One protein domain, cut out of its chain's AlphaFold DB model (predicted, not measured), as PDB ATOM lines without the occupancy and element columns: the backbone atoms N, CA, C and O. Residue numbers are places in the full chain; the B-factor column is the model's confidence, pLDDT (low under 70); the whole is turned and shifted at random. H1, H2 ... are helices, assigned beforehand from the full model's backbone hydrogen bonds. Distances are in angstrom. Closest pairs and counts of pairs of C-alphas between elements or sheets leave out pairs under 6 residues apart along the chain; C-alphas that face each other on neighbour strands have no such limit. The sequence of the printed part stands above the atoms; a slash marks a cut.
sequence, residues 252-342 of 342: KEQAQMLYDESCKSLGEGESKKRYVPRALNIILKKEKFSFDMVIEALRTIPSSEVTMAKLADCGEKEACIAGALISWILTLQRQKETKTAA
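AT A GLANCE: This is residues 252 to 342 of the 342 residues of an uncharacterized protein of Bacteroides cellulosilyticus (UniProt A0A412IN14). The long helix H6 crosses a cluster of helices; H3, H4 and H5 pack on it. Residues 334 to 342 stick out. The printed part, 91 residues with six named helices, H1 to H6, is all helix and compact, with radius of gyration of the C-alphas 13.0 A and spans 41 by 33 by 23 A.

HOW THE PARTS SIT: H1, residues 252 to 266, touches H4, residues 291 to 300, at a shallow tilt of 27 degrees, C-alphas 261 and 298 closest at 5.7 A. H6, residues 317 to 340, touches H4 with residues 325 to 332 alone, closest at C-alphas 329 and 297, 5.6 A. In the five longer helices every O i to N i+4 pair is within hydrogen-bond range.

IN THESE COORDINATES: H1 begins at C-alpha 252 (-9.028, 16.136, 285.384) and H6, 35.1 A long, ends at C-alpha 340 (-21.089, 47.186, 293.945). H2 is residues 268 to 271, H3 275 to 284, H5 303 to 311.

THE WHOLE: The printed part has no cut. Residues 307 to 315 and 340 to 342 have pLDDT under 70.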
ATOM      1  N   LYS A 252      -8.382  16.382 286.680       96.00
ATOM      2  CA  LYS A 252      -9.028  16.136 285.384       96.00
ATOM      3  C   LYS A 252     -10.231  17.047 285.147       96.00
ATOM      4  O   LYS A 252     -10.355  17.602 284.060       96.00
ATOM      5  N   GLU A 253     -11.066  17.288 286.156       97.25
ATOM      6  CA  GLU A 253     -12.240  18.161 286.038       97.25
ATOM      7  C   GLU A 253     -11.839  19.611 285.745       97.25
ATOM      8  O   GLU A 253     -12.393  20.245 284.847       97.25
ATOM      9  N   GLN A 254     -10.837  20.141 286.451       97.81
ATOM     10  CA  GLN A 254     -10.321  21.489 286.195       97.81
ATOM     11  C   GLN A 254      -9.673  21.603 284.810       97.81
ATOM     12  O   GLN A 254      -9.849  22.614 284.123       97.81
ATOM     13  N   ALA A 255      -8.928  20.581 284.387       98.06
ATOM     14  CA  ALA A 255      -8.337  20.534 283.056       98.06
ATOM     15  C   ALA A 255      -9.421  20.500 281.964       98.06
ATOM     16  O   ALA A 255      -9.326  21.254 280.994       98.06
ATOM     17  N   GLN A 256     -10.482  19.708 282.161       98.19
ATOM     18  CA  GLN A 256     -11.613  19.618 281.238       98.19
ATOM     19  C   GLN A 256     -12.373  20.938 281.154       98.19
ATOM     20  O   GLN A 256     -12.650  21.410 280.057       98.19
ATOM     21  N   MET A 257     -12.621  21.600 282.287       98.19
ATOM     22  CA  MET A 257     -13.235  22.929 282.296       98.19
ATOM     23  C   MET A 257     -12.415  23.941 281.487       98.19
ATOM     24  O   MET A 257     -12.977  24.677 280.679       98.19
ATOM     25  N   LEU A 258     -11.089  23.984 281.659       97.69
ATOM     26  CA  LEU A 258     -10.243  24.881 280.862       97.69
ATOM     27  C   LEU A 258     -10.299  24.546 279.372       97.69
ATOM     28  O   LEU A 258     -10.357  25.464 278.552       97.69
ATOM     29  N   TYR A 259     -10.267  23.263 279.019       97.75
ATOM     30  CA  TYR A 259     -10.337  22.823 277.631       97.75
ATOM     31  C   TYR A 259     -11.681  23.182 276.987       97.75
ATOM     32  O   TYR A 259     -11.697  23.832 275.942       97.75
ATOM     33  N   ASP A 260     -12.801  22.859 277.633       97.25
ATOM     34  CA  ASP A 260     -14.146  23.116 277.114       97.25
ATOM     35  C   ASP A 260     -14.413  24.612 276.930       97.25
ATOM     36  O   ASP A 260     -14.923  25.038 275.892       97.25
ATOM     37  N   GLU A 261     -14.050  25.440 277.915       96.44
ATOM     38  CA  GLU A 261     -14.244  26.891 277.811       96.44
ATOM     39  C   GLU A 261     -13.274  27.526 276.803       96.44
ATOM     40  O   GLU A 261     -13.626  28.497 276.127       96.44
ATOM     41  N   SER A 262     -12.084  26.945 276.609       94.19
ATOM     42  CA  SER A 262     -11.205  27.321 275.493       94.19
ATOM     43  C   SER A 262     -11.850  26.975 274.153       94.19
ATOM     44  O   SER A 262     -11.885  27.819 273.263       94.19
ATOM     45  N   CYS A 263     -12.439  25.786 274.006       92.94
ATOM     46  CA  CYS A 263     -13.117  25.376 272.776       92.94
ATOM     47  C   CYS A 263     -14.278  26.309 272.424       92.94
ATOM     48  O   CYS A 263     -14.432  26.676 271.261       92.94
ATOM     49  N   LYS A 264     -15.062  26.748 273.412       92.19
ATOM     50  CA  LYS A 264     -16.175  27.684 273.189       92.19
ATOM     51  C   LYS A 264     -15.702  29.088 272.808       92.19
ATOM     52  O   LYS A 264     -16.285  29.707 271.925       92.19
ATOM     53  N   SER A 265     -14.649  29.590 273.453       90.12
ATOM     54  CA  SER A 265     -14.172  30.969 273.262       90.12
ATOM     55  C   SER A 265     -13.212  31.128 272.084       90.12
ATOM     56  O   SER A 265     -13.287  32.094 271.323       90.12
ATOM     57  N   LEU A 266     -12.313  30.162 271.906       87.56
ATOM     58  CA  LEU A 266     -11.258  30.151 270.899       87.56
ATOM     59  C   LEU A 266     -11.588  29.231 269.718       87.56
ATOM     60  O   LEU A 266     -10.929  29.319 268.688       87.56
ATOM     61  N   GLY A 267     -12.599  28.378 269.798       88.12
ATOM     62  CA  GLY A 267     -12.862  27.364 268.781       88.12
ATOM     63  C   GLY A 267     -12.037  26.094 268.999       88.12
ATOM     64  O   GLY A 267     -10.916  26.116 269.520       88.12
ATOM     65  N   GLU A 268     -12.601  24.966 268.577       86.94
ATOM     66  CA  GLU A 268     -12.053  23.634 268.843       86.94
ATOM     67  C   GLU A 268     -10.656  23.437 268.230       86.94
ATOM     68  O   GLU A 268      -9.715  23.041 268.919       86.94
ATOM     69  N   GLY A 269     -10.479  23.782 266.949       86.44
ATOM     70  CA  GLY A 269      -9.199  23.607 266.252       86.44
ATOM     71  C   GLY A 269      -8.045  24.418 266.856       86.44
ATOM     72  O   GLY A 269      -6.898  23.966 266.843       86.44
ATOM     73  N   GLU A 270      -8.349  25.588 267.420       86.50
ATOM     74  CA  GLU A 270      -7.373  26.462 268.077       86.50
ATOM     75  C   GLU A 270      -7.036  25.987 269.490       86.50
ATOM     76  O   GLU A 270      -5.876  26.010 269.898       86.50
ATOM     77  N   SER A 271      -8.026  25.484 270.225       86.62
ATOM     78  CA  SER A 271      -7.843  24.964 271.589       86.62
ATOM     79  C   SER A 271      -6.945  23.729 271.625       86.62
ATOM     80  O   SER A 271      -6.185  23.527 272.571       86.62
ATOM     81  N   LYS A 272      -6.929  22.965 270.527       89.50
ATOM     82  CA  LYS A 272      -5.988  21.867 270.274       89.50
ATOM     83  C   LYS A 272      -4.601  22.340 269.826       89.50
ATOM     84  O   LYS A 272      -3.853  21.551 269.252       89.50
ATOM     85  N   LYS A 273      -4.204  23.602 270.026       90.00
ATOM     86  CA  LYS A 273      -2.844  24.098 269.729       90.00
ATOM     87  C   LYS A 273      -2.047  24.291 271.011       90.00
ATOM     88  O   LYS A 273      -2.561  24.728 272.031       90.00
ATOM     89  N   ARG A 274      -0.746  23.975 270.964       88.81
ATOM     90  CA  ARG A 274       0.137  23.965 272.153       88.81
ATOM     91  C   ARG A 274       0.193  25.298 272.912       88.81
ATOM     92  O   ARG A 274       0.467  25.294 274.105       88.81
ATOM     93  N   TYR A 275      -0.031  26.418 272.225       88.44
ATOM     94  CA  TYR A 275       0.081  27.750 272.814       88.44
ATOM     95  C   TYR A 275      -1.097  28.119 273.722       88.44
ATOM     96  O   TYR A 275      -0.930  28.966 274.592       88.44
ATOM     97  N   VAL A 276      -2.262  27.479 273.576       92.06
ATOM     98  CA  VAL A 276      -3.439  27.762 274.412       92.06
ATOM     99  C   VAL A 276      -3.211  27.354 275.870       92.06
ATOM    100  O   VAL A 276      -3.212  28.239 276.727       92.06
ATOM    101  N   PRO A 277      -2.915  26.079 276.200       94.81
ATOM    102  CA  PRO A 277      -2.648  25.706 277.588       94.81
ATOM    103  C   PRO A 277      -1.424  26.432 278.167       94.81
ATOM    104  O   PRO A 277      -1.382  26.719 279.361       94.81
ATOM    105  N   ARG A 278      -0.442  26.804 277.335       92.62
ATOM    106  CA  ARG A 278       0.702  27.620 277.772       92.62
ATOM    107  C   ARG A 278       0.291  29.039 278.159       92.62
ATOM    108  O   ARG A 278       0.671  29.486 279.237       92.62
ATOM    109  N   ALA A 279      -0.530  29.709 277.350       92.06
ATOM    110  CA  ALA A 279      -1.078  31.025 277.670       92.06
ATOM    111  C   ALA A 279      -1.890  30.995 278.974       92.06
ATOM    112  O   ALA A 279      -1.680  31.828 279.855       92.06
ATOM    113  N   LEU A 280      -2.748  29.986 279.150       94.75
ATOM    114  CA  LEU A 280      -3.520  29.795 280.383       94.75
ATOM    115  C   LEU A 280      -2.606  29.597 281.598       94.75
ATOM    116  O   LEU A 280      -2.815  30.215 282.640       94.75
ATOM    117  N   ASN A 281      -1.545  28.801 281.458       94.62
ATOM    118  CA  ASN A 281      -0.557  28.606 282.518       94.62
ATOM    119  C   ASN A 281       0.227  29.884 282.845       94.62
ATOM    120  O   ASN A 281       0.539  30.100 284.012       94.62
ATOM    121  N   ILE A 282       0.522  30.750 281.870       92.06
ATOM    122  CA  ILE A 282       1.147  32.062 282.126       92.06
ATOM    123  C   ILE A 282       0.249  32.924 283.018       92.06
ATOM    124  O   ILE A 282       0.750  33.598 283.919       92.06
ATOM    125  N   ILE A 283      -1.065  32.912 282.781       93.88
ATOM    126  CA  ILE A 283      -2.028  33.670 283.588       93.88
ATOM    127  C   ILE A 283      -2.136  33.055 284.984       93.88
ATOM    128  O   ILE A 283      -1.952  33.761 285.969       93.88
ATOM    129  N   LEU A 284      -2.368  31.744 285.063       94.56
ATOM    130  CA  LEU A 284      -2.627  31.025 286.316       94.56
ATOM    131  C   LEU A 284      -1.397  30.903 287.226       94.56
ATOM    132  O   LEU A 284      -1.546  30.682 288.421       94.56
ATOM    133  N   LYS A 285      -0.180  31.075 286.693       91.88
ATOM    134  CA  LYS A 285       1.044  31.209 287.502       91.88
ATOM    135  C   LYS A 285       1.172  32.580 288.173       91.88
ATOM    136  O   LYS A 285       1.996  32.736 289.068       91.88
ATOM    137  N   LYS A 286       0.410  33.593 287.746       90.44
ATOM    138  CA  LYS A 286       0.390  34.900 288.413       90.44
ATOM    139  C   LYS A 286      -0.596  34.819 289.577       90.44
ATOM    140  O   LYS A 286      -1.794  34.720 289.348       90.44
ATOM    141  N   GLU A 287      -0.102  34.967 290.805       82.50
ATOM    142  CA  GLU A 287      -0.894  34.842 292.047       82.50
ATOM    143  C   GLU A 287      -2.156  35.725 292.095       82.50
ATOM    144  O   GLU A 287      -3.113  35.420 292.797       82.50
ATOM    145  N   LYS A 288      -2.190  36.807 291.311       89.56
ATOM    146  CA  LYS A 288      -3.332  37.726 291.207       89.56
ATOM    147  C   LYS A 288      -4.525  37.215 290.385       89.56
ATOM    148  O   LYS A 288      -5.534  37.915 290.325       89.56
ATOM    149  N   PHE A 289      -4.419  36.072 289.707       92.56
ATOM    150  CA  PHE A 289      -5.494  35.526 288.873       92.56
ATOM    151  C   PHE A 289      -5.858  34.113 289.324       92.56
ATOM    152  O   PHE A 289      -5.070  33.182 289.168       92.56
ATOM    153  N   SER A 290      -7.065  33.947 289.867       93.94
ATOM    154  CA  SER A 290      -7.565  32.631 290.271       93.94
ATOM    155  C   SER A 290      -8.041  31.809 289.069       93.94
ATOM    156  O   SER A 290      -8.309  32.340 287.987       93.94
ATOM    157  N   PHE A 291      -8.195  30.501 289.275       95.69
ATOM    158  CA  PHE A 291      -8.799  29.602 288.291       95.69
ATOM    159  C   PHE A 291     -10.185  30.088 287.839       95.69
ATOM    160  O   PHE A 291     -10.434  30.203 286.639       95.69
ATOM    161  N   ASP A 292     -11.043  30.466 288.788       96.31
ATOM    162  CA  ASP A 292     -12.404  30.932 288.501       96.31
ATOM    163  C   ASP A 292     -12.420  32.216 287.670       96.31
ATOM    164  O   ASP A 292     -13.241  32.350 286.766       96.31
ATOM    165  N   MET A 293     -11.478  33.134 287.914       96.00
ATOM    166  CA  MET A 293     -11.347  34.356 287.115       96.00
ATOM    167  C   MET A 293     -10.999  34.043 285.659       96.00
ATOM    168  O   MET A 293     -11.533  34.668 284.745       96.00
ATOM    169  N   VAL A 294     -10.114  33.068 285.429       96.19
ATOM    170  CA  VAL A 294      -9.742  32.641 284.073       96.19
ATOM    171  C   VAL A 294     -10.910  31.940 283.378       96.19
ATOM    172  O   VAL A 294     -11.177  32.225 282.213       96.19
ATOM    173  N   ILE A 295     -11.647  31.081 284.086       97.62
ATOM    174  CA  ILE A 295     -12.848  30.422 283.554       97.62
ATOM    175  C   ILE A 295     -13.939  31.439 283.206       97.62
ATOM    176  O   ILE A 295     -14.524  31.370 282.125       97.62
ATOM    177  N   GLU A 296     -14.211  32.405 284.084       96.31
ATOM    178  CA  GLU A 296     -15.186  33.465 283.820       96.31
ATOM    179  C   GLU A 296     -14.779  34.306 282.607       96.31
ATOM    180  O   GLU A 296     -15.618  34.621 281.759       96.31
ATOM    181  N   ALA A 297     -13.491  34.620 282.478       95.06
ATOM    182  CA  ALA A 297     -12.982  35.340 281.324       95.06
ATOM    183  C   ALA A 297     -13.161  34.552 280.024       95.06
ATOM    184  O   ALA A 297     -13.673  35.112 279.061       95.06
ATOM    185  N   LEU A 298     -12.823  33.260 279.997       94.38
ATOM    186  CA  LEU A 298     -13.054  32.408 278.825       94.38
ATOM    187  C   LEU A 298     -14.542  32.350 278.451       94.38
ATOM    188  O   LEU A 298     -14.884  32.442 277.280       94.38
ATOM    189  N   ARG A 299     -15.443  32.276 279.433       95.44
ATOM    190  CA  ARG A 299     -16.896  32.231 279.189       95.44
ATOM    191  C   ARG A 299     -17.479  33.513 278.606       95.44
ATOM    192  O   ARG A 299     -18.535  33.464 277.983       95.44
ATOM    193  N   THR A 300     -16.851  34.654 278.871       94.06
ATOM    194  CA  THR A 300     -17.453  35.973 278.617       94.06
ATOM    195  C   THR A 300     -16.691  36.814 277.605       94.06
ATOM    196  O   THR A 300     -17.237  37.812 277.137       94.06
ATOM    197  N   ILE A 301     -15.452  36.441 277.265       90.62
ATOM    198  CA  ILE A 301     -14.645  37.200 276.315       90.62
ATOM    199  C   ILE A 301     -15.345  37.246 274.945       90.62
ATOM    200  O   ILE A 301     -15.726  36.200 274.411       90.62
ATOM    201  N   PRO A 302     -15.530  38.437 274.348       87.25
ATOM    202  CA  PRO A 302     -16.142  38.545 273.033       87.25
ATOM    203  C   PRO A 302     -15.298  37.847 271.963       87.25
ATOM    204  O   PRO A 302     -14.075  37.998 271.919       87.25
ATOM    205  N   SER A 303     -15.948  37.151 271.026       78.50
ATOM    206  CA  SER A 303     -15.253  36.465 269.927       78.50
ATOM    207  C   SER A 303     -14.382  37.410 269.085       78.50
ATOM    208  O   SER A 303     -13.385  36.966 268.517       78.50
ATOM    209  N   SER A 304     -14.720  38.705 269.009       79.19
ATOM    210  CA  SER A 304     -13.930  39.731 268.312       79.19
ATOM    211  C   SER A 304     -12.562  39.963 268.958       79.19
ATOM    212  O   SER A 304     -11.567  40.025 268.241       79.19
ATOM    213  N   GLU A 305     -12.493  40.017 270.292       76.06
ATOM    214  CA  GLU A 305     -11.243  40.196 271.055       76.06
ATOM    215  C   GLU A 305     -10.300  39.008 270.843       76.06
ATOM    216  O   GLU A 305      -9.103  39.153 270.589       76.06
ATOM    217  N   VAL A 306     -10.870  37.804 270.858       71.31
ATOM    218  CA  VAL A 306     -10.141  36.561 270.601       71.31
ATOM    219  C   VAL A 306      -9.661  36.480 269.151       71.31
ATOM    220  O   VAL A 306      -8.538  36.061 268.882       71.31
ATOM    221  N   THR A 307     -10.511  36.859 268.198       69.12
ATOM    222  CA  THR A 307     -10.191  36.786 266.768       69.12
ATOM    223  C   THR A 307      -9.096  37.784 266.402       69.12
ATOM    224  O   THR A 307      -8.183  37.419 265.672       69.12
ATOM    225  N   MET A 308      -9.095  38.985 266.986       61.22
ATOM    226  CA  MET A 308      -7.981  39.928 266.837       61.22
ATOM    227  C   MET A 308      -6.675  39.388 267.433       61.22
ATOM    228  O   MET A 308      -5.631  39.501 266.797       61.22
ATOM    229  N   ALA A 309      -6.720  38.724 268.592       60.19
ATOM    230  CA  ALA A 309      -5.538  38.082 269.174       60.19
ATOM    231  C   ALA A 309      -4.995  36.913 268.324       60.19
ATOM    232  O   ALA A 309      -3.794  36.647 268.349       60.19
ATOM    233  N   LYS A 310      -5.860  36.224 267.563       61.19
ATOM    234  CA  LYS A 310      -5.474  35.171 266.601       61.19
ATOM    235  C   LYS A 310      -4.945  35.715 265.272       61.19
ATOM    236  O   LYS A 310      -4.089  35.070 264.673       61.19
ATOM    237  N   LEU A 311      -5.510  36.829 264.798       55.44
ATOM    238  CA  LEU A 311      -5.227  37.443 263.494       55.44
ATOM    239  C   LEU A 311      -4.080  38.453 263.529       55.44
ATOM    240  O   LEU A 311      -3.554  38.794 262.475       55.44
ATOM    241  N   ALA A 312      -3.699  38.952 264.705       56.94
ATOM    242  CA  ALA A 312      -2.491  39.748 264.827       56.94
ATOM    243  C   ALA A 312      -1.285  38.901 264.386       56.94
ATOM    244  O   ALA A 312      -1.150  37.758 264.836       56.94
ATOM    245  N   ASP A 313      -0.385  39.477 263.578       55.44
ATOM    246  CA  ASP A 313       0.984  38.985 263.329       55.44
ATOM    247  C   ASP A 313       1.816  39.076 264.621       55.44
ATOM    248  O   ASP A 313       2.850  39.734 264.732       55.44
ATOM    249  N   CYS A 314       1.305  38.456 265.674       63.94
ATOM    250  CA  CYS A 314       1.924  38.410 266.965       63.94
ATOM    251  C   CYS A 314       3.075  37.415 266.886       63.94
ATOM    252  O   CYS A 314       2.855  36.209 266.751       63.94
ATOM    253  N   GLY A 315       4.303  37.926 267.008       65.38
ATOM    254  CA  GLY A 315       5.513  37.102 267.057       65.38
ATOM    255  C   GLY A 315       5.462  36.020 268.146       65.38
ATOM    256  O   GLY A 315       6.077  34.969 267.988       65.38
ATOM    257  N   GLU A 316       4.658  36.223 269.202       81.44
ATOM    258  CA  GLU A 316       4.463  35.275 270.304       81.44
ATOM    259  C   GLU A 316       2.979  35.047 270.648       81.44
ATOM    260  O   GLU A 316       2.421  35.646 271.571       81.44
ATOM    261  N   LYS A 317       2.327  34.118 269.936       82.69
ATOM    262  CA  LYS A 317       0.898  33.776 270.120       82.69
ATOM    263  C   LYS A 317       0.489  33.514 271.578       82.69
ATOM    264  O   LYS A 317      -0.605  33.896 271.987       82.69
ATOM    265  N   GLU A 318       1.361  32.878 272.363       87.25
ATOM    266  CA  GLU A 318       1.137  32.592 273.789       87.25
ATOM    267  C   GLU A 318       0.946  33.882 274.604       87.25
ATOM    268  O   GLU A 318       0.001  33.988 275.388       87.25
ATOM    269  N   ALA A 319       1.802  34.880 274.376       85.62
ATOM    270  CA  ALA A 319       1.755  36.164 275.064       85.62
ATOM    271  C   ALA A 319       0.525  36.984 274.656       85.62
ATOM    272  O   ALA A 319      -0.113  37.591 275.513       85.62
ATOM    273  N   CYS A 320       0.147  36.959 273.375       86.25
ATOM    274  CA  CYS A 320      -1.024  37.687 272.888       86.25
ATOM    275  C   CYS A 320      -2.340  37.137 273.449       86.25
ATOM    276  O   CYS A 320      -3.159  37.908 273.949       86.25
ATOM    277  N   ILE A 321      -2.521  35.812 273.453       87.31
ATOM    278  CA  ILE A 321      -3.703  35.188 274.070       87.31
ATOM    279  C   ILE A 321      -3.735  35.487 275.572       87.31
ATOM    280  O   ILE A 321      -4.777  35.876 276.102       87.31
ATOM    281  N   ALA A 322      -2.590  35.369 276.255       90.06
ATOM    282  CA  ALA A 322      -2.506  35.692 277.673       90.06
ATOM    283  C   ALA A 322      -2.853  37.166 277.948       90.06
ATOM    284  O   ALA A 322      -3.601  37.459 278.878       90.06
ATOM    285  N   GLY A 323      -2.353  38.092 277.128       89.19
ATOM    286  CA  GLY A 323      -2.605  39.529 277.238       89.19
ATOM    287  C   GLY A 323      -4.068  39.911 277.010       89.19
ATOM    288  O   GLY A 323      -4.615  40.697 277.788       89.19
ATOM    289  N   ALA A 324      -4.719  39.322 276.002       89.25
ATOM    290  CA  ALA A 324      -6.141  39.530 275.734       89.25
ATOM    291  C   ALA A 324      -7.005  39.058 276.913       89.25
ATOM    292  O   ALA A 324      -7.821  39.820 277.436       89.25
ATOM    293  N   LEU A 325      -6.759  37.839 277.408       91.50
ATOM    294  CA  LEU A 325      -7.480  37.293 278.560       91.50
ATOM    295  C   LEU A 325      -7.231  38.106 279.836       91.50
ATOM    296  O   LEU A 325      -8.181  38.412 280.549       91.50
ATOM    297  N   ILE A 326      -5.990  38.517 280.113       92.94
ATOM    298  CA  ILE A 326      -5.672  39.378 281.265       92.94
ATOM    299  C   ILE A 326      -6.420  40.713 281.178       92.94
ATOM    300  O   ILE A 326      -6.993  41.159 282.170       92.94
ATOM    301  N   SER A 327      -6.427  41.350 280.007       91.75
ATOM    302  CA  SER A 327      -7.117  42.631 279.807       91.75
ATOM    303  C   SER A 327      -8.625  42.491 280.019       91.75
ATOM    304  O   SER A 327      -9.253  43.352 280.644       91.75
ATOM    305  N   TRP A 328      -9.195  41.370 279.575       94.38
ATOM    306  CA  TRP A 328     -10.599  41.058 279.797       94.38
ATOM    307  C   TRP A 328     -10.914  40.790 281.276       94.38
ATOM    308  O   TRP A 328     -11.849  41.382 281.813       94.38
ATOM    309  N   ILE A 329     -10.085  40.003 281.975       94.50
ATOM    310  CA  ILE A 329     -10.207  39.761 283.424       94.50
ATOM    311  C   ILE A 329     -10.247  41.089 284.194       94.50
ATOM    312  O   ILE A 329     -11.144  41.309 285.006       94.50
ATOM    313  N   LEU A 330      -9.315  42.005 283.910       93.75
ATOM    314  CA  LEU A 330      -9.261  43.316 284.567       93.75
ATOM    315  C   LEU A 330     -10.500  44.173 284.260       93.75
ATOM    316  O   LEU A 330     -10.960  44.930 285.115       93.75
ATOM    317  N   THR A 331     -11.056  44.048 283.054       93.44
ATOM    318  CA  THR A 331     -12.291  44.737 282.660       93.44
ATOM    319  C   THR A 331     -13.490  44.216 283.455       93.44
ATOM    320  O   THR A 331     -14.247  45.017 284.004       93.44
ATOM    321  N   LEU A 332     -13.624  42.892 283.595       93.00
ATOM    322  CA  LEU A 332     -14.670  42.265 284.410       93.00
ATOM    323  C   LEU A 332     -14.575  42.684 285.883       93.00
ATOM    324  O   LEU A 332     -15.596  42.996 286.497       93.00
ATOM    325  N   GLN A 333     -13.364  42.734 286.446       91.81
ATOM    326  CA  GLN A 333     -13.154  43.172 287.829       91.81
ATOM    327  C   GLN A 333     -13.627  44.614 288.047       91.81
ATOM    328  O   GLN A 333     -14.441  44.854 288.937       91.81
ATOM    329  N   ARG A 334     -13.226  45.553 287.177       91.25
ATOM    330  CA  ARG A 334     -13.684  46.954 287.254       91.25
ATOM    331  C   ARG A 334     -15.202  47.074 287.147       91.25
ATOM    332  O   ARG A 334     -15.813  47.841 287.877       91.25
ATOM    333  N   GLN A 335     -15.834  46.306 286.259       89.88
ATOM    334  CA  GLN A 335     -17.293  46.323 286.118       89.88
ATOM    335  C   GLN A 335     -18.011  45.830 287.384       89.88
ATOM    336  O   GLN A 335     -19.069  46.359 287.726       89.88
ATOM    337  N   LYS A 336     -17.454  44.835 288.087       87.81
ATOM    338  CA  LYS A 336     -17.997  44.332 289.360       87.81
ATOM    339  C   LYS A 336     -17.833  45.345 290.491       87.81
ATOM    340  O   LYS A 336     -18.767  45.537 291.262       87.81
ATOM    341  N   GLU A 337     -16.693  46.026 290.556       84.06
ATOM    342  CA  GLU A 337     -16.453  47.101 291.525       84.06
ATOM    343  C   GLU A 337     -17.445  48.256 291.322       84.06
ATOM    344  O   GLU A 337     -18.128  48.650 292.267       84.06
ATOM    345  N   THR A 338     -17.632  48.720 290.083       78.75
ATOM    346  CA  THR A 338     -18.583  49.801 289.767       78.75
ATOM    347  C   THR A 338     -20.037  49.424 290.066       78.75
ATOM    348  O   THR A 338     -20.802  50.271 290.511       78.75
ATOM    349  N   LYS A 339     -20.434  48.159 289.861       73.00
ATOM    350  CA  LYS A 339     -21.790  47.672 290.189       73.00
ATOM    351  C   LYS A 339     -22.043  47.501 291.687       73.00
ATOM    352  O   LYS A 339     -23.195  47.478 292.090       73.00
ATOM    353  N   THR A 340     -20.990  47.335 292.483       65.00
ATOM    354  CA  THR A 340     -21.089  47.186 293.945       65.00
ATOM    355  C   THR A 340     -21.067  48.550 294.647       65.00
ATOM    356  O   THR A 340     -21.525  48.675 295.777       65.00
ATOM    357  N   ALA A 341     -20.532  49.575 293.975       57.75
ATOM    358  CA  ALA A 341     -20.467  50.954 294.451       57.75
ATOM    359  C   ALA A 341     -21.707  51.809 294.107       57.75
ATOM    360  O   ALA A 341     -21.774  52.958 294.548       57.75
ATOM    361  N   ALA A 342     -22.645  51.283 293.311       50.62
ATOM    362  CA  ALA A 342     -23.890  51.937 292.888       50.62
ATOM    363  C   ALA A 342     -25.102  51.357 293.629       50.62
ATOM    364  O   ALA A 342     -26.009  52.148 293.968       50.62
TER     365      ALA A 342